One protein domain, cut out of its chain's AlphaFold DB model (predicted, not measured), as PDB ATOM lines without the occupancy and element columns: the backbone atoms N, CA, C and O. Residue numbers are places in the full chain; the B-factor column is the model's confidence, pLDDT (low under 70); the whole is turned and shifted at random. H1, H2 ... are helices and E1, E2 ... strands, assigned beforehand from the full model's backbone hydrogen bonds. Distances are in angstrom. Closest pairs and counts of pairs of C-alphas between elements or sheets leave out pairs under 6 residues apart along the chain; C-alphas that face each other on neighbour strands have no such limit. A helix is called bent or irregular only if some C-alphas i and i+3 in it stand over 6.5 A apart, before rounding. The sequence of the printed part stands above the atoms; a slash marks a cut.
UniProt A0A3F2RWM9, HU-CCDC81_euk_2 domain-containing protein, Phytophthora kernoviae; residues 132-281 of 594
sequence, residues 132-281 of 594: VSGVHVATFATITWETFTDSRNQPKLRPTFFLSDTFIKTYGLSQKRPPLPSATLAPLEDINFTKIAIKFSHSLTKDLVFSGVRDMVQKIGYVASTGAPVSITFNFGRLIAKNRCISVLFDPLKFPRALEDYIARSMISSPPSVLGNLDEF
ATOM      1  N   VAL A 132       7.862 -48.942 123.320       67.25
ATOM      2  CA  VAL A 132       7.436 -48.161 122.165       67.25
ATOM      3  C   VAL A 132       5.915 -48.178 122.078       67.25
ATOM      4  O   VAL A 132       5.323 -49.206 121.761       67.25
ATOM      5  N   SER A 133       5.280 -47.051 122.395       78.56
ATOM      6  CA  SER A 133       3.851 -46.832 122.169       78.56
ATOM      7  C   SER A 133       3.635 -46.111 120.841       78.56
ATOM      8  O   SER A 133       4.397 -45.220 120.457       78.56
ATOM      9  N   GLY A 134       2.602 -46.527 120.116       86.38
ATOM     10  CA  GLY A 134       2.051 -45.752 119.014       86.38
ATOM     11  C   GLY A 134       1.090 -44.684 119.529       86.38
ATOM     12  O   GLY A 134       0.686 -44.686 120.690       86.38
ATOM     13  N   VAL A 135       0.696 -43.782 118.645       88.88
ATOM     14  CA  VAL A 135      -0.242 -42.697 118.905       88.88
ATOM     15  C   VAL A 135      -1.383 -42.779 117.906       88.88
ATOM     16  O   VAL A 135      -1.163 -42.832 116.694       88.88
ATOM     17  N   HIS A 136      -2.609 -42.724 118.411       92.19
ATOM     18  CA  HIS A 136      -3.799 -42.506 117.607       92.19
ATOM     19  C   HIS A 136      -4.279 -41.064 117.797       92.19
ATOM     20  O   HIS A 136      -4.699 -40.680 118.887       92.19
ATOM     21  N   VAL A 137      -4.196 -40.248 116.743       92.00
ATOM     22  CA  VAL A 137      -4.728 -38.881 116.744       92.00
ATOM     23  C   VAL A 137      -6.153 -38.927 116.220       92.00
ATOM     24  O   VAL A 137      -6.382 -39.174 115.030       92.00
ATOM     25  N   ALA A 138      -7.110 -38.675 117.115       86.88
ATOM     26  CA  ALA A 138      -8.530 -38.724 116.788       86.88
ATOM     27  C   ALA A 138      -8.834 -37.888 115.534       86.88
ATOM     28  O   ALA A 138      -8.386 -36.749 115.417       86.88
ATOM     29  N   THR A 139      -9.610 -38.449 114.602       88.50
ATOM     30  CA  THR A 139     -10.037 -37.821 113.331       88.50
ATOM     31  C   THR A 139      -8.938 -37.491 112.316       88.50
ATOM     32  O   THR A 139      -9.260 -36.970 111.254       88.50
ATOM     33  N   PHE A 140      -7.671 -37.814 112.590       92.94
ATOM     34  CA  PHE A 140      -6.569 -37.550 111.665       92.94
ATOM     35  C   PHE A 140      -5.877 -38.835 111.219       92.94
ATOM     36  O   PHE A 140      -6.168 -39.336 110.133       92.94
ATOM     37  N   ALA A 141      -4.985 -39.381 112.046       92.44
ATOM     38  CA  ALA A 141      -4.104 -40.477 111.666       92.44
ATOM     39  C   ALA A 141      -3.611 -41.270 112.879       92.44
ATOM     40  O   ALA A 141      -3.591 -40.785 114.010       92.44
ATOM     41  N   THR A 142      -3.155 -42.484 112.607       91.69
ATOM     42  CA  THR A 142      -2.474 -43.359 113.555       91.69
ATOM     43  C   THR A 142      -1.017 -43.496 113.141       91.69
ATOM     44  O   THR A 142      -0.717 -43.819 111.991       91.69
ATOM     45  N   ILE A 143      -0.114 -43.258 114.088       90.44
ATOM     46  CA  ILE A 143       1.330 -43.436 113.938       90.44
ATOM     47  C   ILE A 143       1.730 -44.532 114.911       90.44
ATOM     48  O   ILE A 143       1.592 -44.363 116.117       90.44
ATOM     49  N   THR A 144       2.206 -45.670 114.428       90.00
ATOM     50  CA  THR A 144       2.556 -46.783 115.315       90.00
ATOM     51  C   THR A 144       3.764 -47.544 114.803       90.00
ATOM     52  O   THR A 144       4.375 -47.191 113.796       90.00
ATOM     53  N   TRP A 145       4.135 -48.577 115.543       86.38
ATOM     54  CA  TRP A 145       5.195 -49.489 115.179       86.38
ATOM     55  C   TRP A 145       4.593 -50.835 114.858       86.38
ATOM     56  O   TRP A 145       3.761 -51.367 115.590       86.38
ATOM     57  N   GLU A 146       5.027 -51.385 113.742       85.62
ATOM     58  CA  GLU A 146       4.629 -52.697 113.294       85.62
ATOM     59  C   GLU A 146       5.799 -53.653 113.483       85.62
ATOM     60  O   GLU A 146       6.906 -53.424 112.985       85.62
ATOM     61  N   THR A 147       5.544 -54.735 114.215       82.25
ATOM     62  CA  THR A 147       6.481 -55.849 114.322       82.25
ATOM     63  C   THR A 147       6.127 -56.896 113.277       82.25
ATOM     64  O   THR A 147       5.002 -57.399 113.215       82.25
ATOM     65  N   PHE A 148       7.099 -57.227 112.432       76.94
ATOM     66  CA  PHE A 148       6.977 -58.298 111.450       76.94
ATOM     67  C   PHE A 148       8.196 -59.215 111.529       76.94
ATOM     68  O   PHE A 148       9.259 -58.824 112.003       76.94
ATOM     69  N   THR A 149       8.042 -60.461 111.093       76.88
ATOM     70  CA  THR A 149       9.166 -61.399 110.996       76.88
ATOM     71  C   THR A 149       9.640 -61.438 109.554       76.88
ATOM     72  O   THR A 149       8.842 -61.612 108.635       76.88
ATOM     73  N   ASP A 150      10.934 -61.217 109.342       73.19
ATOM     74  CA  ASP A 150      11.533 -61.380 108.018       73.19
ATOM     75  C   ASP A 150      11.594 -62.873 107.640       73.19
ATOM     76  O   ASP A 150      11.500 -63.751 108.496       73.19
ATOM     77  N   SER A 151      11.850 -63.168 106.368       74.81
ATOM     78  CA  SER A 151      12.215 -64.475 105.803       74.81
ATOM     79  C   SER A 151      13.233 -65.268 106.639       74.81
ATOM     80  O   SER A 151      13.198 -66.497 106.667       74.81
ATOM     81  N   ARG A 152      14.121 -64.577 107.367       75.88
ATOM     82  CA  ARG A 152      15.109 -65.164 108.290       75.88
ATOM     83  C   ARG A 152      14.582 -65.397 109.714       75.88
ATOM     84  O   ARG A 152      15.377 -65.644 110.618       75.88
ATOM     85  N   ASN A 153      13.271 -65.288 109.937       72.94
ATOM     86  CA  ASN A 153      12.610 -65.370 111.245       72.94
ATOM     87  C   ASN A 153      13.136 -64.366 112.291       72.94
ATOM     88  O   ASN A 153      12.987 -64.567 113.498       72.94
ATOM     89  N   GLN A 154      13.750 -63.272 111.835       70.94
ATOM     90  CA  GLN A 154      14.205 -62.192 112.705       70.94
ATOM     91  C   GLN A 154      13.073 -61.171 112.874       70.94
ATOM     92  O   GLN A 154      12.503 -60.747 111.863       70.94
ATOM     93  N   PRO A 155      12.721 -60.785 114.114       67.88
ATOM     94  CA  PRO A 155      11.740 -59.740 114.351       67.88
ATOM     95  C   PRO A 155      12.328 -58.401 113.909       67.88
ATOM     96  O   PRO A 155      13.399 -57.997 114.364       67.88
ATOM     97  N   LYS A 156      11.620 -57.721 113.015       76.44
ATOM     98  CA  LYS A 156      11.929 -56.377 112.543       76.44
ATOM     99  C   LYS A 156      10.842 -55.425 113.005       76.44
ATOM    100  O   LYS A 156       9.658 -55.765 112.998       76.44
ATOM    101  N   LEU A 157      11.269 -54.233 113.400       80.69
ATOM    102  CA  LEU A 157      10.384 -53.140 113.770       80.69
ATOM    103  C   LEU A 157      10.350 -52.136 112.620       80.69
ATOM    104  O   LEU A 157      11.408 -51.722 112.142       80.69
ATOM    105  N   ARG A 158       9.154 -51.742 112.180       82.06
ATOM    106  CA  ARG A 158       8.988 -50.674 111.187       82.06
ATOM    107  C   ARG A 158       7.984 -49.625 111.660       82.06
ATOM    108  O   ARG A 158       6.946 -50.004 112.205       82.06
ATOM    109  N   PRO A 159       8.260 -48.328 111.463       87.50
ATOM    110  CA  PRO A 159       7.273 -47.290 111.706       87.50
ATOM    111  C   PRO A 159       6.180 -47.367 110.638       87.50
ATOM    112  O   PRO A 159       6.450 -47.627 109.463       87.50
ATOM    113  N   THR A 160       4.936 -47.147 111.045       88.38
ATOM    114  CA  THR A 160       3.783 -47.130 110.151       88.38
ATOM    115  C   THR A 160       2.914 -45.917 110.412       88.38
ATOM    116  O   THR A 160       2.735 -45.467 111.542       88.38
ATOM    117  N   PHE A 161       2.376 -45.379 109.323       91.06
ATOM    118  CA  PHE A 161       1.440 -44.270 109.325       91.06
ATOM    119  C   PHE A 161       0.202 -44.701 108.559       91.06
ATOM    120  O   PHE A 161       0.324 -45.207 107.442       91.06
ATOM    121  N   PHE A 162      -0.981 -44.481 109.124       90.81
ATOM    122  CA  PHE A 162      -2.218 -44.601 108.369       90.81
ATOM    123  C   PHE A 162      -3.263 -43.583 108.791       90.81
ATOM    124  O   PHE A 162      -3.395 -43.252 109.966       90.81
ATOM    125  N   LEU A 163      -3.989 -43.059 107.809       92.56
ATOM    126  CA  LEU A 163      -5.042 -42.081 108.021       92.56
ATOM    127  C   LEU A 163      -6.250 -42.740 108.684       92.56
ATOM    128  O   LEU A 163      -6.514 -43.928 108.508       92.56
ATOM    129  N   SER A 164      -7.000 -41.949 109.445       92.94
ATOM    130  CA  SER A 164      -8.296 -42.383 109.952       92.94
ATOM    131  C   SER A 164      -9.308 -42.483 108.809       92.94
ATOM    132  O   SER A 164      -9.332 -41.636 107.911       92.94
ATOM    133  N   ASP A 165     -10.192 -43.478 108.874       91.56
ATOM    134  CA  ASP A 165     -11.243 -43.675 107.869       91.56
ATOM    135  C   ASP A 165     -12.126 -42.436 107.702       91.56
ATOM    136  O   ASP A 165     -12.569 -42.125 106.597       91.56
ATOM    137  N   THR A 166     -12.371 -41.707 108.794       93.38
ATOM    138  CA  THR A 166     -13.116 -40.446 108.766       93.38
ATOM    139  C   THR A 166     -12.384 -39.405 107.928       93.38
ATOM    140  O   THR A 166     -12.988 -38.832 107.029       93.38
ATOM    141  N   PHE A 167     -11.081 -39.210 108.150       95.06
ATOM    142  CA  PHE A 167     -10.284 -38.244 107.390       95.06
ATOM    143  C   PHE A 167     -10.228 -38.591 105.897       95.06
ATOM    144  O   PHE A 167     -10.416 -37.722 105.046       95.06
ATOM    145  N   ILE A 168     -10.045 -39.876 105.577       94.56
ATOM    146  CA  ILE A 168     -10.070 -40.397 104.202       94.56
ATOM    147  C   ILE A 168     -11.400 -40.054 103.522       94.56
ATOM    148  O   ILE A 168     -11.405 -39.495 102.426       94.56
ATOM    149  N   LYS A 169     -12.526 -40.354 104.179       95.88
ATOM    150  CA  LYS A 169     -13.872 -40.115 103.639       95.88
ATOM    151  C   LYS A 169     -14.182 -38.631 103.480       95.88
ATOM    152  O   LYS A 169     -14.739 -38.247 102.459       95.88
ATOM    153  N   THR A 170     -13.814 -37.803 104.458       96.81
ATOM    154  CA  THR A 170     -14.082 -36.358 104.440       96.81
ATOM    155  C   THR A 170     -13.381 -35.656 103.281       96.81
ATOM    156  O   THR A 170     -13.976 -34.784 102.658       96.81
ATOM    157  N   TYR A 171     -12.143 -36.046 102.968       96.75
ATOM    158  CA  TYR A 171     -11.316 -35.368 101.964       96.75
ATOM    159  C   TYR A 171     -11.147 -36.156 100.654       96.75
ATOM    160  O   TYR A 171     -10.400 -35.731  99.774       96.75
ATOM    161  N   GLY A 172     -11.823 -37.303 100.502       95.31
ATOM    162  CA  GLY A 172     -11.740 -38.139  99.298       95.31
ATOM    163  C   GLY A 172     -10.322 -38.644  99.011       95.31
ATOM    164  O   GLY A 172      -9.897 -38.678  97.855       95.31
ATOM    165  N   LEU A 173      -9.577 -38.974 100.066       94.44
ATOM    166  CA  LEU A 173      -8.171 -39.362  99.975       94.44
ATOM    167  C   LEU A 173      -8.021 -40.871  99.781       94.44
ATOM    168  O   LEU A 173      -8.914 -41.659 100.075       94.44
ATOM    169  N   SER A 174      -6.849 -41.278  99.318       90.75
ATOM    170  CA  SER A 174      -6.413 -42.668  99.269       90.75
ATOM    171  C   SER A 174      -5.110 -42.826 100.044       90.75
ATOM    172  O   SER A 174      -4.303 -41.898 100.149       90.75
ATOM    173  N   GLN A 175      -4.887 -44.016 100.590       86.06
ATOM    174  CA  GLN A 175      -3.636 -44.355 101.246       86.06
ATOM    175  C   GLN A 175      -2.985 -45.532 100.527       86.06
ATOM    176  O   GLN A 175      -3.593 -46.589 100.369       86.06
ATOM    177  N   LYS A 176      -1.723 -45.359 100.123       71.06
ATOM    178  CA  LYS A 176      -0.994 -46.336  99.299       71.06
ATOM    179  C   LYS A 176      -0.735 -47.676 100.002       71.06
ATOM    180  O   LYS A 176      -0.586 -48.688  99.326       71.06
ATOM    181  N   ARG A 177      -0.634 -47.705 101.337       69.81
ATOM    182  CA  ARG A 177      -0.297 -48.926 102.093       69.81
ATOM    183  C   ARG A 177      -1.073 -49.021 103.410       69.81
ATOM    184  O   ARG A 177      -0.729 -48.289 104.340       69.81
ATOM    185  N   PRO A 178      -2.083 -49.899 103.515       64.75
ATOM    186  CA  PRO A 178      -2.656 -50.274 104.803       64.75
ATOM    187  C   PRO A 178      -1.681 -51.168 105.603       64.75
ATOM    188  O   PRO A 178      -0.751 -51.736 105.016       64.75
ATOM    189  N   PRO A 179      -1.869 -51.316 106.929       67.56
ATOM    190  CA  PRO A 179      -1.099 -52.259 107.747       67.56
ATOM    191  C   PRO A 179      -1.178 -53.689 107.190       67.56
ATOM    192  O   PRO A 179      -2.211 -54.079 106.639       67.56
ATOM    193  N   LEU A 180      -0.115 -54.495 107.336       68.50
ATOM    194  CA  LEU A 180      -0.187 -55.899 106.913       68.50
ATOM    195  C   LEU A 180      -1.222 -56.649 107.777       68.50
ATOM    196  O   LEU A 180      -1.232 -56.475 108.997       68.50
ATOM    197  N   PRO A 181      -2.039 -57.548 107.195       64.12
ATOM    198  CA  PRO A 181      -3.086 -58.265 107.932       64.12
ATOM    199  C   PRO A 181      -2.577 -59.134 109.093       64.12
ATOM    200  O   PRO A 181      -3.332 -59.460 110.003       64.12
ATOM    201  N   SER A 182      -1.310 -59.555 109.048       63.00
ATOM    202  CA  SER A 182      -0.678 -60.457 110.020       63.00
ATOM    203  C   SER A 182       0.214 -59.744 111.037       63.00
ATOM    204  O   SER A 182       0.935 -60.403 111.792       63.00
ATOM    205  N   ALA A 183       0.215 -58.415 111.044       69.00
ATOM    206  CA  ALA A 183       1.178 -57.662 111.818       69.00
ATOM    207  C   ALA A 183       0.718 -57.374 113.239       69.00
ATOM    208  O   ALA A 183      -0.446 -57.061 113.487       69.00
ATOM    209  N   THR A 184       1.659 -57.440 114.177       79.69
ATOM    210  CA  THR A 184       1.394 -57.040 115.558       79.69
ATOM    211  C   THR A 184       1.771 -55.572 115.711       79.69
ATOM    212  O   THR A 184       2.942 -55.201 115.576       79.69
ATOM    213  N   LEU A 185       0.758 -54.735 115.934       83.25
ATOM    214  CA  LEU A 185       0.925 -53.307 116.172       83.25
ATOM    215  C   LEU A 185       1.283 -53.055 117.637       83.25
ATOM    216  O   LEU A 185       0.744 -53.702 118.538       83.25
ATOM    217  N   ALA A 186       2.170 -52.091 117.859       84.19
ATOM    218  CA  ALA A 186       2.484 -51.587 119.185       84.19
ATOM    219  C   ALA A 186       1.230 -51.012 119.873       84.19
ATOM    220  O   ALA A 186       0.322 -50.520 119.187       84.19
ATOM    221  N   PRO A 187       1.169 -51.048 121.219       84.88
ATOM    222  CA  PRO A 187       0.058 -50.472 121.968       84.88
ATOM    223  C   PRO A 187      -0.131 -48.997 121.602       84.88
ATOM    224  O   PRO A 187       0.836 -48.239 121.521       84.88
ATOM    225  N   LEU A 188      -1.382 -48.611 121.365       87.56
ATOM    226  CA  LEU A 188      -1.764 -47.274 120.925       87.56
ATOM    227  C   LEU A 188      -2.189 -46.425 122.123       87.56
ATOM    228  O   LEU A 188      -3.006 -46.854 122.937       87.56
ATOM    229  N   GLU A 189      -1.653 -45.214 122.206       89.31
ATOM    230  CA  GLU A 189      -2.162 -44.167 123.079       89.31
ATOM    231  C   GLU A 189      -3.097 -43.244 122.293       89.31
ATOM    232  O   GLU A 189      -2.708 -42.660 121.279       89.31
ATOM    233  N   ASP A 190      -4.321 -43.070 122.788       89.50
ATOM    234  CA  ASP A 190      -5.274 -42.136 122.198       89.50
ATOM    235  C   ASP A 190      -4.939 -40.695 122.596       89.50
ATOM    236  O   ASP A 190      -5.023 -40.303 123.770       89.50
ATOM    237  N   ILE A 191      -4.598 -39.880 121.602       88.69
ATOM    238  CA  ILE A 191      -4.348 -38.450 121.745       88.69
ATOM    239  C   ILE A 191      -5.489 -37.678 121.081       88.69
ATOM    240  O   ILE A 191      -5.744 -37.783 119.882       88.69
ATOM    241  N   ASN A 192      -6.170 -36.855 121.878       89.19
ATOM    242  CA  ASN A 192      -7.135 -35.878 121.390       89.19
ATOM    243  C   ASN A 192      -6.494 -34.480 121.320       89.19
ATOM    244  O   ASN A 192      -5.480 -34.203 121.967       89.19
ATOM    245  N   PHE A 193      -7.109 -33.569 120.561       90.00
ATOM    246  CA  PHE A 193      -6.628 -32.186 120.457       90.00
ATOM    247  C   PHE A 193      -6.591 -31.473 121.814       90.00
ATOM    248  O   PHE A 193      -5.729 -30.631 122.035       90.00
ATOM    249  N   THR A 194      -7.451 -31.854 122.762       90.81
ATOM    250  CA  THR A 194      -7.432 -31.334 124.135       90.81
ATOM    251  C   THR A 194      -6.148 -31.706 124.881       90.81
ATOM    252  O   THR A 194      -5.556 -30.849 125.531       90.81
ATOM    253  N   LYS A 195      -5.668 -32.953 124.767       91.19
ATOM    254  CA  LYS A 195      -4.393 -33.399 125.353       91.19
ATOM    255  C   LYS A 195      -3.217 -32.641 124.742       91.19
ATOM    256  O   LYS A 195      -2.323 -32.233 125.477       91.19
ATOM    257  N   ILE A 196      -3.237 -32.416 123.427       88.69
ATOM    258  CA  ILE A 196      -2.221 -31.606 122.734       88.69
ATOM    259  C   ILE A 196      -2.270 -30.165 123.252       88.69
ATOM    260  O   ILE A 196      -1.240 -29.628 123.650       88.69
ATOM    261  N   ALA A 197      -3.460 -29.571 123.334       92.38
ATOM    262  CA  ALA A 197      -3.650 -28.216 123.831       92.38
ATOM    263  C   ALA A 197      -3.134 -28.047 125.262       92.38
ATOM    264  O   ALA A 197      -2.377 -27.126 125.517       92.38
ATOM    265  N   ILE A 198      -3.462 -28.963 126.178       91.00
ATOM    266  CA  ILE A 198      -2.967 -28.916 127.562       91.00
ATOM    267  C   ILE A 198      -1.442 -29.060 127.613       91.00
ATOM    268  O   ILE A 198      -0.796 -28.395 128.416       91.00
ATOM    269  N   LYS A 199      -0.872 -29.937 126.778       89.38
ATOM    270  CA  LYS A 199       0.566 -30.220 126.780       89.38
ATOM    271  C   LYS A 199       1.395 -29.074 126.208       89.38
ATOM    272  O   LYS A 199       2.500 -28.869 126.683       89.38
ATOM    273  N   PHE A 200       0.890 -28.365 125.199       87.69
ATOM    274  CA  PHE A 200       1.655 -27.358 124.457       87.69
ATOM    275  C   PHE A 200       1.171 -25.915 124.674       87.69
ATOM    276  O   PHE A 200       1.713 -24.998 124.059       87.69
ATOM    277  N   SER A 201       0.207 -25.670 125.571       90.81
ATOM    278  CA  SER A 201      -0.248 -24.321 125.953       90.81
ATOM    279  C   SER A 201       0.729 -23.596 126.891       90.81
ATOM    280  O   SER A 201       0.317 -23.074 127.925       90.81
ATOM    281  N   HIS A 202       2.031 -23.625 126.591       88.31
ATOM    282  CA  HIS A 202       3.046 -22.934 127.394       88.31
ATOM    283  C   HIS A 202       3.063 -21.430 127.105       88.31
ATOM    284  O   HIS A 202       3.093 -20.633 128.033       88.31
ATOM    285  N   SER A 203       3.014 -21.052 125.825       89.31
ATOM    286  CA  SER A 203       3.020 -19.656 125.358       89.31
ATOM    287  C   SER A 203       1.704 -19.221 124.705       89.31
ATOM    288  O   SER A 203       1.431 -18.030 124.594       89.31
ATOM    289  N   LEU A 204       0.881 -20.178 124.272       91.69
ATOM    290  CA  LEU A 204      -0.428 -19.950 123.664       91.69
ATOM    291  C   LEU A 204      -1.529 -20.446 124.598       91.69
ATOM    292  O   LEU A 204      -1.350 -21.438 125.307       91.69
ATOM    293  N   THR A 205      -2.698 -19.803 124.569       95.31
ATOM    294  CA  THR A 205      -3.858 -20.298 125.320       95.31
ATOM    295  C   THR A 205      -4.284 -21.670 124.796       95.31
ATOM    296  O   THR A 205      -4.115 -21.992 123.617       95.31
ATOM    297  N   LYS A 206      -4.865 -22.500 125.672       94.12
ATOM    298  CA  LYS A 206      -5.359 -23.838 125.300       94.12
ATOM    299  C   LYS A 206      -6.317 -23.779 124.109       94.12
ATOM    300  O   LYS A 206      -6.232 -24.633 123.232       94.12
ATOM    301  N   ASP A 207      -7.161 -22.752 124.044       94.25
ATOM    302  CA  ASP A 207      -8.118 -22.557 122.952       94.25
ATOM    303  C   ASP A 207      -7.429 -22.237 121.621       94.25
ATOM    304  O   ASP A 207      -7.828 -22.761 120.577       94.25
ATOM    305  N   LEU A 208      -6.351 -21.444 121.643       95.12
ATOM    306  CA  LEU A 208      -5.551 -21.153 120.451       95.12
ATOM    307  C   LEU A 208      -4.793 -22.389 119.962       95.12
ATOM    308  O   LEU A 208      -4.801 -22.673 118.769       95.12
ATOM    309  N   VAL A 209      -4.195 -23.175 120.865       93.81
ATOM    310  CA  VAL A 209      -3.526 -24.429 120.474       93.81
ATOM    311  C   VAL A 209      -4.539 -25.436 119.927       93.81
ATOM    312  O   VAL A 209      -4.302 -26.054 118.892       93.81
ATOM    313  N   PHE A 210      -5.690 -25.584 120.586       94.31
ATOM    314  CA  PHE A 210      -6.746 -26.493 120.147       94.31
ATOM    315  C   PHE A 210      -7.274 -26.122 118.756       94.31
ATOM    316  O   PHE A 210      -7.338 -26.972 117.864       94.31
ATOM    317  N   SER A 211      -7.645 -24.853 118.563       94.75
ATOM    318  CA  SER A 211      -8.176 -24.361 117.289       94.75
ATOM    319  C   SER A 211      -7.120 -24.385 116.185       94.75
ATOM    320  O   SER A 211      -7.425 -24.856 115.093       94.75
ATOM    321  N   GLY A 212      -5.882 -23.985 116.485       94.69
ATOM    322  CA  GLY A 212      -4.763 -23.980 115.545       94.69
ATOM    323  C   GLY A 212      -4.387 -25.377 115.054       94.69
ATOM    324  O   GLY A 212      -4.306 -25.600 113.850       94.69
ATOM    325  N   VAL A 213      -4.234 -26.354 115.955       92.00
ATOM    326  CA  VAL A 213      -3.918 -27.744 115.566       92.00
ATOM    327  C   VAL A 213      -5.041 -28.345 114.719       92.00
ATOM    328  O   VAL A 213      -4.774 -29.020 113.724       92.00
ATOM    329  N   ARG A 214      -6.303 -28.078 115.078       93.56
ATOM    330  CA  ARG A 214      -7.460 -28.532 114.299       93.56
ATOM    331  C   ARG A 214      -7.483 -27.904 112.902       93.56
ATOM    332  O   ARG A 214      -7.672 -28.632 111.931       93.56
ATOM    333  N   ASP A 215      -7.266 -26.593 112.801       95.06
ATOM    334  CA  ASP A 215      -7.221 -25.867 111.523       95.06
ATOM    335  C   ASP A 215      -6.069 -26.361 110.634       95.06
ATOM    336  O   ASP A 215      -6.267 -26.617 109.448       95.06
ATOM    337  N   MET A 216      -4.888 -26.619 111.207       93.19
ATOM    338  CA  MET A 216      -3.761 -27.215 110.478       93.19
ATOM    339  C   MET A 216      -4.126 -28.573 109.871       93.19
ATOM    340  O   MET A 216      -3.905 -28.794 108.683       93.19
ATOM    341  N   VAL A 217      -4.713 -29.478 110.661       93.25
ATOM    342  CA  VAL A 217      -5.142 -30.801 110.175       93.25
ATOM    343  C   VAL A 217      -6.184 -30.669 109.060       93.25
ATOM    344  O   VAL A 217      -6.104 -31.375 108.054       93.25
ATOM    345  N   GLN A 218      -7.131 -29.739 109.205       94.88
ATOM    346  CA  GLN A 218      -8.151 -29.479 108.189       94.88
ATOM    347  C   GLN A 218      -7.555 -28.924 106.892       94.88
ATOM    348  O   GLN A 218      -7.921 -29.383 105.810       94.88
ATOM    349  N   LYS A 219      -6.601 -27.992 106.987       95.00
ATOM    350  CA  LYS A 219      -5.877 -27.440 105.835       95.00
ATOM    351  C   LYS A 219      -5.057 -28.502 105.117       95.00
ATOM    352  O   LYS A 219      -5.112 -28.563 103.894       95.00
ATOM    353  N   ILE A 220      -4.376 -29.389 105.846       94.00
ATOM    354  CA  ILE A 220      -3.669 -30.531 105.243       94.00
ATOM    355  C   ILE A 220      -4.641 -31.382 104.417       94.00
ATOM    356  O   ILE A 220      -4.343 -31.711 103.270       94.00
ATOM    357  N   GLY A 221      -5.813 -31.702 104.974       94.69
ATOM    358  CA  GLY A 221      -6.849 -32.461 104.272       94.69
ATOM    359  C   GLY A 221      -7.365 -31.738 103.029       94.69
ATOM    360  O   GLY A 221      -7.447 -32.338 101.958       94.69
ATOM    361  N   TYR A 222      -7.646 -30.437 103.147       96.19
ATOM    362  CA  TYR A 222      -8.121 -29.613 102.039       96.19
ATOM    363  C   TYR A 222      -7.111 -29.574 100.890       96.19
ATOM    364  O   TYR A 222      -7.461 -29.931  99.766       96.19
ATOM    365  N   VAL A 223      -5.848 -29.235 101.164       95.06
ATOM    366  CA  VAL A 223      -4.823 -29.158 100.114       95.06
ATOM    367  C   VAL A 223      -4.575 -30.540  99.506       95.06
ATOM    368  O   VAL A 223      -4.566 -30.668  98.285       95.06
ATOM    369  N   ALA A 224      -4.496 -31.605 100.310       94.56
ATOM    370  CA  ALA A 224      -4.344 -32.963  99.787       94.56
ATOM    371  C   ALA A 224      -5.523 -33.408  98.891       94.56
ATOM    372  O   ALA A 224      -5.314 -34.136  97.916       94.56
ATOM    373  N   SER A 225      -6.751 -32.952  99.177       95.69
ATOM    374  CA  SER A 225      -7.953 -33.268  98.383       95.69
ATOM    375  C   SER A 225      -7.942 -32.641  96.983       95.69
ATOM    376  O   SER A 225      -8.526 -33.200  96.046       95.69
ATOM    377  N   THR A 226      -7.219 -31.529  96.802       95.62
ATOM    378  CA  THR A 226      -7.049 -30.886  95.487       95.62
ATOM    379  C   THR A 226      -6.274 -31.770  94.509       95.62
ATOM    380  O   THR A 226      -6.439 -31.648  93.301       95.62
ATOM    381  N   GLY A 227      -5.460 -32.696  95.028       91.00
ATOM    382  CA  GLY A 227      -4.550 -33.521  94.240       91.00
ATOM    383  C   GLY A 227      -3.195 -32.868  93.964       91.00
ATOM    384  O   GLY A 227      -2.312 -33.563  93.460       91.00
ATOM    385  N   ALA A 228      -3.014 -31.595  94.337       90.38
ATOM    386  CA  ALA A 228      -1.741 -30.892  94.227       90.38
ATOM    387  C   ALA A 228      -0.636 -31.588  95.047       90.38
ATOM    388  O   ALA A 228      -0.925 -32.150  96.112       90.38
ATOM    389  N   PRO A 229       0.623 -31.569  94.569       90.31
ATOM    390  CA  PRO A 229       1.750 -32.100  95.319       90.31
ATOM    391  C   PRO A 229       2.005 -31.242  96.566       90.31
ATOM    392  O   PRO A 229       2.221 -30.038  96.475       90.31
ATOM    393  N   VAL A 230       1.992 -31.873  97.739       91.44
ATOM    394  CA  VAL A 230       2.287 -31.237  99.030       91.44
ATOM    395  C   VAL A 230       3.362 -32.034  99.741       91.44
ATOM    396  O   VAL A 230       3.284 -33.262  99.819       91.44
ATOM    397  N   SER A 231       4.334 -31.329 100.314       93.19
ATOM    398  CA  SER A 231       5.374 -31.904 101.158       93.19
ATOM    399  C   SER A 231       5.441 -31.143 102.477       93.19
ATOM    400  O   SER A 231       5.656 -29.937 102.480       93.19
ATOM    401  N   ILE A 232       5.229 -31.831 103.600       92.38
ATOM    402  CA  ILE A 232       5.309 -31.235 104.939       92.38
ATOM    403  C   ILE A 232       6.361 -31.987 105.739       92.38
ATOM    404  O   ILE A 232       6.245 -33.194 105.968       92.38
ATOM    405  N   THR A 233       7.385 -31.266 106.184       91.56
ATOM    406  CA  THR A 233       8.463 -31.830 106.995       91.56
ATOM    407  C   THR A 233       8.064 -31.848 108.470       91.56
ATOM    408  O   THR A 233       7.748 -30.822 109.063       91.56
ATOM    409  N   PHE A 234       8.111 -33.032 109.073       87.19
ATOM    410  CA  PHE A 234       7.929 -33.276 110.499       87.19
ATOM    411  C   PHE A 234       9.263 -33.639 111.164       87.19
ATOM    412  O   PHE A 234      10.253 -34.008 110.522       87.19
ATOM    413  N   ASN A 235       9.269 -33.630 112.496       83.12
ATOM    414  CA  ASN A 235      10.426 -34.071 113.276       83.12
ATOM    415  C   ASN A 235      10.713 -35.574 113.169       83.12
ATOM    416  O   ASN A 235      11.774 -35.991 113.597       83.12
ATOM    417  N   PHE A 236       9.818 -36.387 112.603       82.19
ATOM    418  CA  PHE A 236      10.015 -37.836 112.435       82.19
ATOM    419  C   PHE A 236      10.091 -38.278 110.965       82.19
ATOM    420  O   PHE A 236      10.226 -39.467 110.677       82.19
ATOM    421  N   GLY A 237       9.949 -37.348 110.019       88.81
ATOM    422  CA  GLY A 237       9.821 -37.688 108.608       88.81
ATOM    423  C   GLY A 237       9.147 -36.598 107.789       88.81
ATOM    424  O   GLY A 237       9.077 -35.448 108.203       88.81
ATOM    425  N   ARG A 238       8.631 -36.959 106.620       91.25
ATOM    426  CA  ARG A 238       7.996 -36.058 105.661       91.25
ATOM    427  C   ARG A 238       6.659 -36.640 105.220       91.25
ATOM    428  O   ARG A 238       6.603 -37.774 104.753       91.25
ATOM    429  N   LEU A 239       5.585 -35.877 105.377       92.19
ATOM    430  CA  LEU A 239       4.271 -36.207 104.832       92.19
ATOM    431  C   LEU A 239       4.219 -35.725 103.386       92.19
ATOM    432  O   LEU A 239       4.514 -34.565 103.110       92.19
ATOM    433  N   ILE A 240       3.846 -36.615 102.478       93.56
ATOM    434  CA  ILE A 240       3.725 -36.336 101.051       93.56
ATOM    435  C   ILE A 240       2.290 -36.628 100.638       93.56
ATOM    436  O   ILE A 240       1.773 -37.712 100.919       93.56
ATOM    437  N   ALA A 241       1.661 -35.675  99.959       93.75
ATOM    438  CA  ALA A 241       0.384 -35.869  99.289       93.75
ATOM    439  C   ALA A 241       0.550 -35.592  97.791       93.75
ATOM    440  O   ALA A 241       1.071 -34.546  97.424       93.75
ATOM    441  N   LYS A 242       0.130 -36.519  96.923       92.94
ATOM    442  CA  LYS A 242       0.100 -36.338  95.458       92.94
ATOM    443  C   LYS A 242      -1.057 -37.146  94.885       92.94
ATOM    444  O   LYS A 242      -1.257 -38.286  95.301       92.94
ATOM    445  N   ASN A 243      -1.828 -36.586  93.952       93.75
ATOM    446  CA  ASN A 243      -2.968 -37.272  93.319       93.75
ATOM    447  C   ASN A 243      -3.973 -37.837  94.343       93.75
ATOM    448  O   ASN A 243      -4.419 -38.978  94.231       93.75
ATOM    449  N   ARG A 244      -4.281 -37.052  95.389       94.31
ATOM    450  CA  ARG A 244      -5.130 -37.453  96.530       94.31
ATOM    451  C   ARG A 244      -4.618 -38.682  97.286       94.31
ATOM    452  O   ARG A 244      -5.369 -39.308  98.029       94.31
ATOM    453  N   CYS A 245      -3.354 -39.051  97.108       92.31
ATOM    454  CA  CYS A 245      -2.708 -40.139  97.820       92.31
ATOM    455  C   CYS A 245      -1.755 -39.574  98.868       92.31
ATOM    456  O   CYS A 245      -0.859 -38.804  98.521       92.31
ATOM    457  N   ILE A 246      -1.939 -39.959 100.132       92.50
ATOM    458  CA  ILE A 246      -1.079 -39.528 101.239       92.50
ATOM    459  C   ILE A 246      -0.157 -40.670 101.675       92.50
ATOM    460  O   ILE A 246      -0.582 -41.818 101.827       92.50
ATOM    461  N   SER A 247       1.107 -40.331 101.919       90.94
ATOM    462  CA  SER A 247       2.125 -41.216 102.481       90.94
ATOM    463  C   SER A 247       3.058 -40.444 103.413       90.94
ATOM    464  O   SER A 247       3.235 -39.237 103.269       90.94
ATOM    465  N   VAL A 248       3.690 -41.140 104.356       91.25
ATOM    466  CA  VAL A 248       4.761 -40.584 105.193       91.25
ATOM    467  C   VAL A 248       6.061 -41.302 104.877       91.25
ATOM    468  O   VAL A 248       6.123 -42.532 104.900       91.25
ATOM    469  N   LEU A 249       7.106 -40.526 104.610       89.94
ATOM    470  CA  LEU A 249       8.483 -40.994 104.551       89.94
ATOM    471  C   LEU A 249       9.129 -40.763 105.911       89.94
ATOM    472  O   LEU A 249       9.312 -39.624 106.327       89.94
ATOM    473  N   PHE A 250       9.447 -41.838 106.619       88.19
ATOM    474  CA  PHE A 250      10.112 -41.754 107.913       88.19
ATOM    475  C   PHE A 250      11.616 -41.544 107.743       88.19
ATOM    476  O   PHE A 250      12.246 -42.235 106.943       88.19
ATOM    477  N   ASP A 251      12.183 -40.621 108.520       83.69
ATOM    478  CA  ASP A 251      13.621 -40.355 108.508       83.69
ATOM    479  C   ASP A 251      14.322 -41.195 109.593       83.69
ATOM    480  O   ASP A 251      14.083 -40.955 110.783       83.69
ATOM    481  N   PRO A 252      15.182 -42.171 109.229       76.50
ATOM    482  CA  PRO A 252      15.902 -42.995 110.197       76.50
ATOM    483  C   PRO A 252      16.715 -42.188 111.210       76.50
ATOM    484  O   PRO A 252      16.827 -42.603 112.361       76.50
ATOM    485  N   LEU A 253      17.281 -41.057 110.784       74.88
ATOM    486  CA  LEU A 253      18.217 -40.269 111.588       74.88
ATOM    487  C   LEU A 253      17.513 -39.434 112.657       74.88
ATOM    488  O   LEU A 253      18.150 -38.968 113.599       74.88
ATOM    489  N   LYS A 254      16.196 -39.244 112.527       75.81
ATOM    490  CA  LYS A 254      15.404 -38.463 113.481       75.81
ATOM    491  C   LYS A 254      14.738 -39.305 114.565       75.81
ATOM    492  O   LYS A 254      14.040 -38.761 115.423       75.81
ATOM    493  N   PHE A 255      14.934 -40.622 114.561       76.12
ATOM    494  CA  PHE A 255      14.410 -41.466 115.628       76.12
ATOM    495  C   PHE A 255      15.229 -41.330 116.920       76.12
ATOM    496  O   PHE A 255      16.438 -41.105 116.872       76.12
ATOM    497  N   PRO A 256      14.599 -41.489 118.099       67.38
ATOM    498  CA  PRO A 256      15.320 -41.478 119.367       67.38
ATOM    499  C   PRO A 256      16.466 -42.500 119.376       67.38
ATOM    500  O   PRO A 256      16.256 -43.652 118.999       67.38
ATOM    501  N   ARG A 257      17.644 -42.120 119.897       63.75
ATOM    502  CA  ARG A 257      18.845 -42.988 119.974       63.75
ATOM    503  C   ARG A 257      18.582 -44.362 120.603       63.75
ATOM    504  O   ARG A 257      19.177 -45.356 120.212       63.75
ATOM    505  N   ALA A 258      17.639 -44.442 121.546       60.66
ATOM    506  CA  ALA A 258      17.225 -45.701 122.174       60.66
ATOM    507  C   ALA A 258      16.604 -46.714 121.188       60.66
ATOM    508  O   ALA A 258      16.605 -47.915 121.454       60.66
ATOM    509  N   LEU A 259      16.067 -46.233 120.064       62.78
ATOM    510  CA  LEU A 259      15.479 -47.029 118.987       62.78
ATOM    511  C   LEU A 259      16.410 -47.168 117.778       62.78
ATOM    512  O   LEU A 259      16.207 -48.069 116.970       62.78
ATOM    513  N   GLU A 260      17.439 -46.328 117.676       63.69
ATOM    514  CA  GLU A 260      18.385 -46.279 116.557       63.69
ATOM    515  C   GLU A 260      19.069 -47.634 116.324       63.69
ATOM    516  O   GLU A 260      19.047 -48.142 115.208       63.69
ATOM    517  N   ASP A 261      19.535 -48.304 117.383       59.81
ATOM    518  CA  ASP A 261      20.144 -49.641 117.292       59.81
ATOM    519  C   ASP A 261      19.187 -50.717 116.752       59.81
ATOM    520  O   ASP A 261      19.611 -51.657 116.072       59.81
ATOM    521  N   TYR A 262      17.890 -50.612 117.056       63.84
ATOM    522  CA  TYR A 262      16.870 -51.575 116.630       63.84
ATOM    523  C   TYR A 262      16.394 -51.297 115.204       63.84
ATOM    524  O   TYR A 262      16.196 -52.230 114.418       63.84
ATOM    525  N   ILE A 263      16.248 -50.017 114.866       62.62
ATOM    526  CA  ILE A 263      15.834 -49.539 113.550       62.62
ATOM    527  C   ILE A 263      16.963 -49.773 112.551       62.62
ATOM    528  O   ILE A 263      16.728 -50.438 111.549       62.62
ATOM    529  N   ALA A 264      18.197 -49.361 112.848       58.91
ATOM    530  CA  ALA A 264      19.350 -49.568 111.973       58.91
ATOM    531  C   ALA A 264      19.547 -51.058 111.646       58.91
ATOM    532  O   ALA A 264      19.626 -51.430 110.476       58.91
ATOM    533  N   ARG A 265      19.500 -51.957 112.642       58.91
ATOM    534  CA  ARG A 265      19.607 -53.414 112.406       58.91
ATOM    535  C   ARG A 265      18.445 -53.980 111.579       58.91
ATOM    536  O   ARG A 265      18.653 -54.880 110.760       58.91
ATOM    537  N   SER A 266      17.234 -53.452 111.765       57.09
ATOM    538  CA  SER A 266      16.045 -53.851 110.993       57.09
ATOM    539  C   SER A 266      16.065 -53.303 109.558       57.09
ATOM    540  O   SER A 266      15.585 -53.968 108.639       57.09
ATOM    541  N   MET A 267      16.659 -52.127 109.347       53.00
ATOM    542  CA  MET A 267      16.681 -51.399 108.073       53.00
ATOM    543  C   MET A 267      17.831 -51.843 107.157       53.00
ATOM    544  O   MET A 267      17.624 -51.947 105.956       53.00
ATOM    545  N   ILE A 268      18.997 -52.216 107.704       53.09
ATOM    546  CA  ILE A 268      20.183 -52.633 106.919       53.09
ATOM    547  C   ILE A 268      19.989 -53.992 106.215       53.09
ATOM    548  O   ILE A 268      20.640 -54.280 105.215       53.09
ATOM    549  N   SER A 269      19.093 -54.851 106.710       44.38
ATOM    550  CA  SER A 269      18.865 -56.198 106.152       44.38
ATOM    551  C   SER A 269      17.621 -56.309 105.266       44.38
ATOM    552  O   SER A 269      17.225 -57.415 104.903       44.38
ATOM    553  N   SER A 270      16.959 -55.192 104.971       41.22
ATOM    554  CA  SER A 270      15.782 -55.136 104.099       41.22
ATOM    555  C   SER A 270      16.215 -54.627 102.719       41.22
ATOM    556  O   SER A 270      17.086 -53.760 102.668       41.22
ATOM    557  N   PRO A 271      15.654 -55.125 101.600       33.81
ATOM    558  CA  PRO A 271      15.964 -54.563 100.292       33.81
ATOM    559  C   PRO A 271      15.673 -53.046 100.270       33.81
ATOM    560  O   PRO A 271      14.716 -52.616 100.924       33.81
ATOM    561  N   PRO A 272      16.439 -52.243  99.503       36.72
ATOM    562  CA  PRO A 272      16.304 -50.780  99.460       36.72
ATOM    563  C   PRO A 272      14.908 -50.291  99.038       36.72
ATOM    564  O   PRO A 272      14.567 -49.134  99.226       36.72
ATOM    565  N   SER A 273      14.064 -51.187  98.528       33.38
ATOM    566  CA  SER A 273      12.687 -50.955  98.089       33.38
ATOM    567  C   SER A 273      11.677 -50.646  99.218       33.38
ATOM    568  O   SER A 273      10.493 -50.459  98.937       33.38
ATOM    569  N   VAL A 274      12.087 -50.666 100.495       45.44
ATOM    570  CA  VAL A 274      11.172 -50.635 101.662       45.44
ATOM    571  C   VAL A 274      11.093 -49.259 102.349       45.44
ATOM    572  O   VAL A 274      10.093 -48.969 103.008       45.44
ATOM    573  N   LEU A 275      12.073 -48.382 102.126       41.84
ATOM    574  CA  LEU A 275      11.970 -46.939 102.370       41.84
ATOM    575  C   LEU A 275      11.591 -46.310 101.034       41.84
ATOM    576  O   LEU A 275      12.296 -46.532 100.058       41.84
ATOM    577  N   GLY A 276      10.439 -45.635 100.969       42.09
ATOM    578  CA  GLY A 276       9.855 -45.151  99.714       42.09
ATOM    579  C   GLY A 276      10.905 -44.520  98.806       42.09
ATOM    580  O   GLY A 276      11.556 -43.555  99.200       42.09
ATOM    581  N   ASN A 277      11.084 -45.096  97.621       41.53
ATOM    582  CA  ASN A 277      11.965 -44.513  96.632       41.53
ATOM    583  C   ASN A 277      11.330 -43.187  96.187       41.53
ATOM    584  O   ASN A 277      10.147 -43.171  95.836       41.53
ATOM    585  N   LEU A 278      12.078 -42.080  96.245       49.06
ATOM    586  CA  LEU A 278      11.624 -40.779  95.729       49.06
ATOM    587  C   LEU A 278      11.219 -40.899  94.250       49.06
ATOM    588  O   LEU A 278      10.251 -40.267  93.827       49.06
ATOM    589  N   ASP A 279      11.864 -41.818  93.526       48.62
ATOM    590  CA  ASP A 279      11.558 -42.176  92.139       48.62
ATOM    591  C   ASP A 279      10.122 -42.706  91.946       48.62
ATOM    592  O   ASP A 279       9.565 -42.600  90.861       48.62
ATOM    593  N   GLU A 280       9.473 -43.257  92.985       50.91
ATOM    594  CA  GLU A 280       8.081 -43.738  92.899       50.91
ATOM    595  C   GLU A 280       7.056 -42.590  92.946       50.91
ATOM    596  O   GLU A 280       5.860 -42.798  92.711       50.91
ATOM    597  N   PHE A 281       7.498 -41.381  93.303       54.66
ATOM    598  CA  PHE A 281       6.642 -40.205  93.381       54.66
ATOM    599  C   PHE A 281       6.765 -39.297  92.159       54.66
ATOM    600  O   PHE A 281       5.855 -38.492  91.969       54.66
TER     601      PHE A 281
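What this domain is: This is residues 132 to 281 of the 594 residues of the protein "HU-CCDC81_euk_2 domain-containing protein" of Phytophthora kernoviae (UniProt A0A3F2RWM9). Two small sheets meet along their edge strands E3 and E7, and the long helix H3 runs past one end of the assembly, over E5 and E6 of the smaller sheet. H1, which follows E3, and H2, which follows E4, pack on H3 at different places along it, while the long hairpin of E2 and E3 reaches toward the other end, where H4 packs on E3. The printed part has 150 residues with four named helices and seven named strands, in the order E1 E2 E3 H1 E4 H2 H3 E5 E6 E7 H4; its class is mixed, helices and strands. One sheet is mixed, in the order E3 E2 E1 E4, and the other is antiparallel, in the order E5 E6 E7. The whole is compact, with a radius of gyration of the C-alphas of 16.4 A and spans of 50 by 34 by 27 A.

How they stand to each other: E1, residues 134 to 137, E2, residues 141 to 149, and E3, residues 155 to 163, form a meander, each strand the antiparallel neighbour of the one before. E1 and E2 are a hairpin, with N 135 and O 143 2.7 A apart, within hydrogen-bond range; E2 and E3 are another, with N 144 and O 160 at 2.9 A. H1, residues 165 to 171, only grazes this sheet, with residues 165 to 168. E4, residues 188 to 191, is parallel to E1, at 33 degrees, with N 189 and O 134 at 2.8 A. E3, H1 and E4 make a split strand-helix-strand unit, two strands running the same way with E2 and E1 between them, and its crossover is right-handed. H2, residues 193 to 200, touches H3, residues 206 to 226, opposite ways at a steep tilt of 59 degrees; the closest C-alphas are those of Ala 197 and Lys 206, 4.9 A apart, and H3 touches H2 with residues 206 to 214 alone. With residues 221 to 225 alone H3 touches H1, the same way at a steep tilt of 69 degrees, only just short of about perpendicular; the closest C-alphas are those of Tyr 171 and Ser 225, at 5.3 A. E5, residues 230 to 234, E6, residues 237 to 242, and E7, residues 245 to 250, form a second meander of two hairpins, with N 232 and O 239 at 2.9 A and N 240 and O 247 at 2.8 A. H3 is on one face of this sheet, two layers, at a height over the sheet of 13.9 A; it is over E5 and E6 and runs along the strands, at 4 degrees to E6 on the local plane. The closest C-alphas of E3 and E7 are those of Phe 161 and Val 248, 6.5 A apart. H4, residues 257 to 268, only grazes the first sheet, with residues 259 to 267; its closest C-alpha pair with E3 is Ser 266 and Lys 156, at 5.1 A. H1, H2 and H3 have every O i to N i+4 pair within hydrogen-bond range, H4 6 of 8.

Where its parts are: E1 begins at C-alpha 134, (2.051, -45.752, 119.014). E2 and E3 measure 24.8 A and 25.2 A from first to last C-alpha. H3 measures 30.7 A, from C-alpha 206 at (-5.359, -23.838, 125.300) to C-alpha 226 at (-7.049, -30.886, 95.487). E6 and E7 each measure 16.4 A. H4 measures 16.3 A, ends at C-alpha 268, (20.183, -52.633, 106.919), and is only just irregular: C-alphas 258 and 261 are 6.9 A apart.

The domain as a whole: The two C-alphas farthest apart are those of Arg 152 and Thr 205, 51.6 A. The printed part has no cut. The link from H1 to E4, 16 residues, is long; within it residues 184 to 185 pair antiparallel with residues 146 to 147 of E2. Residues 269 to 281 hold no named element. The mean pLDDT of the printed part is 81.2; residues 132, 155, 177 to 183 and 256 to 281 are under 70.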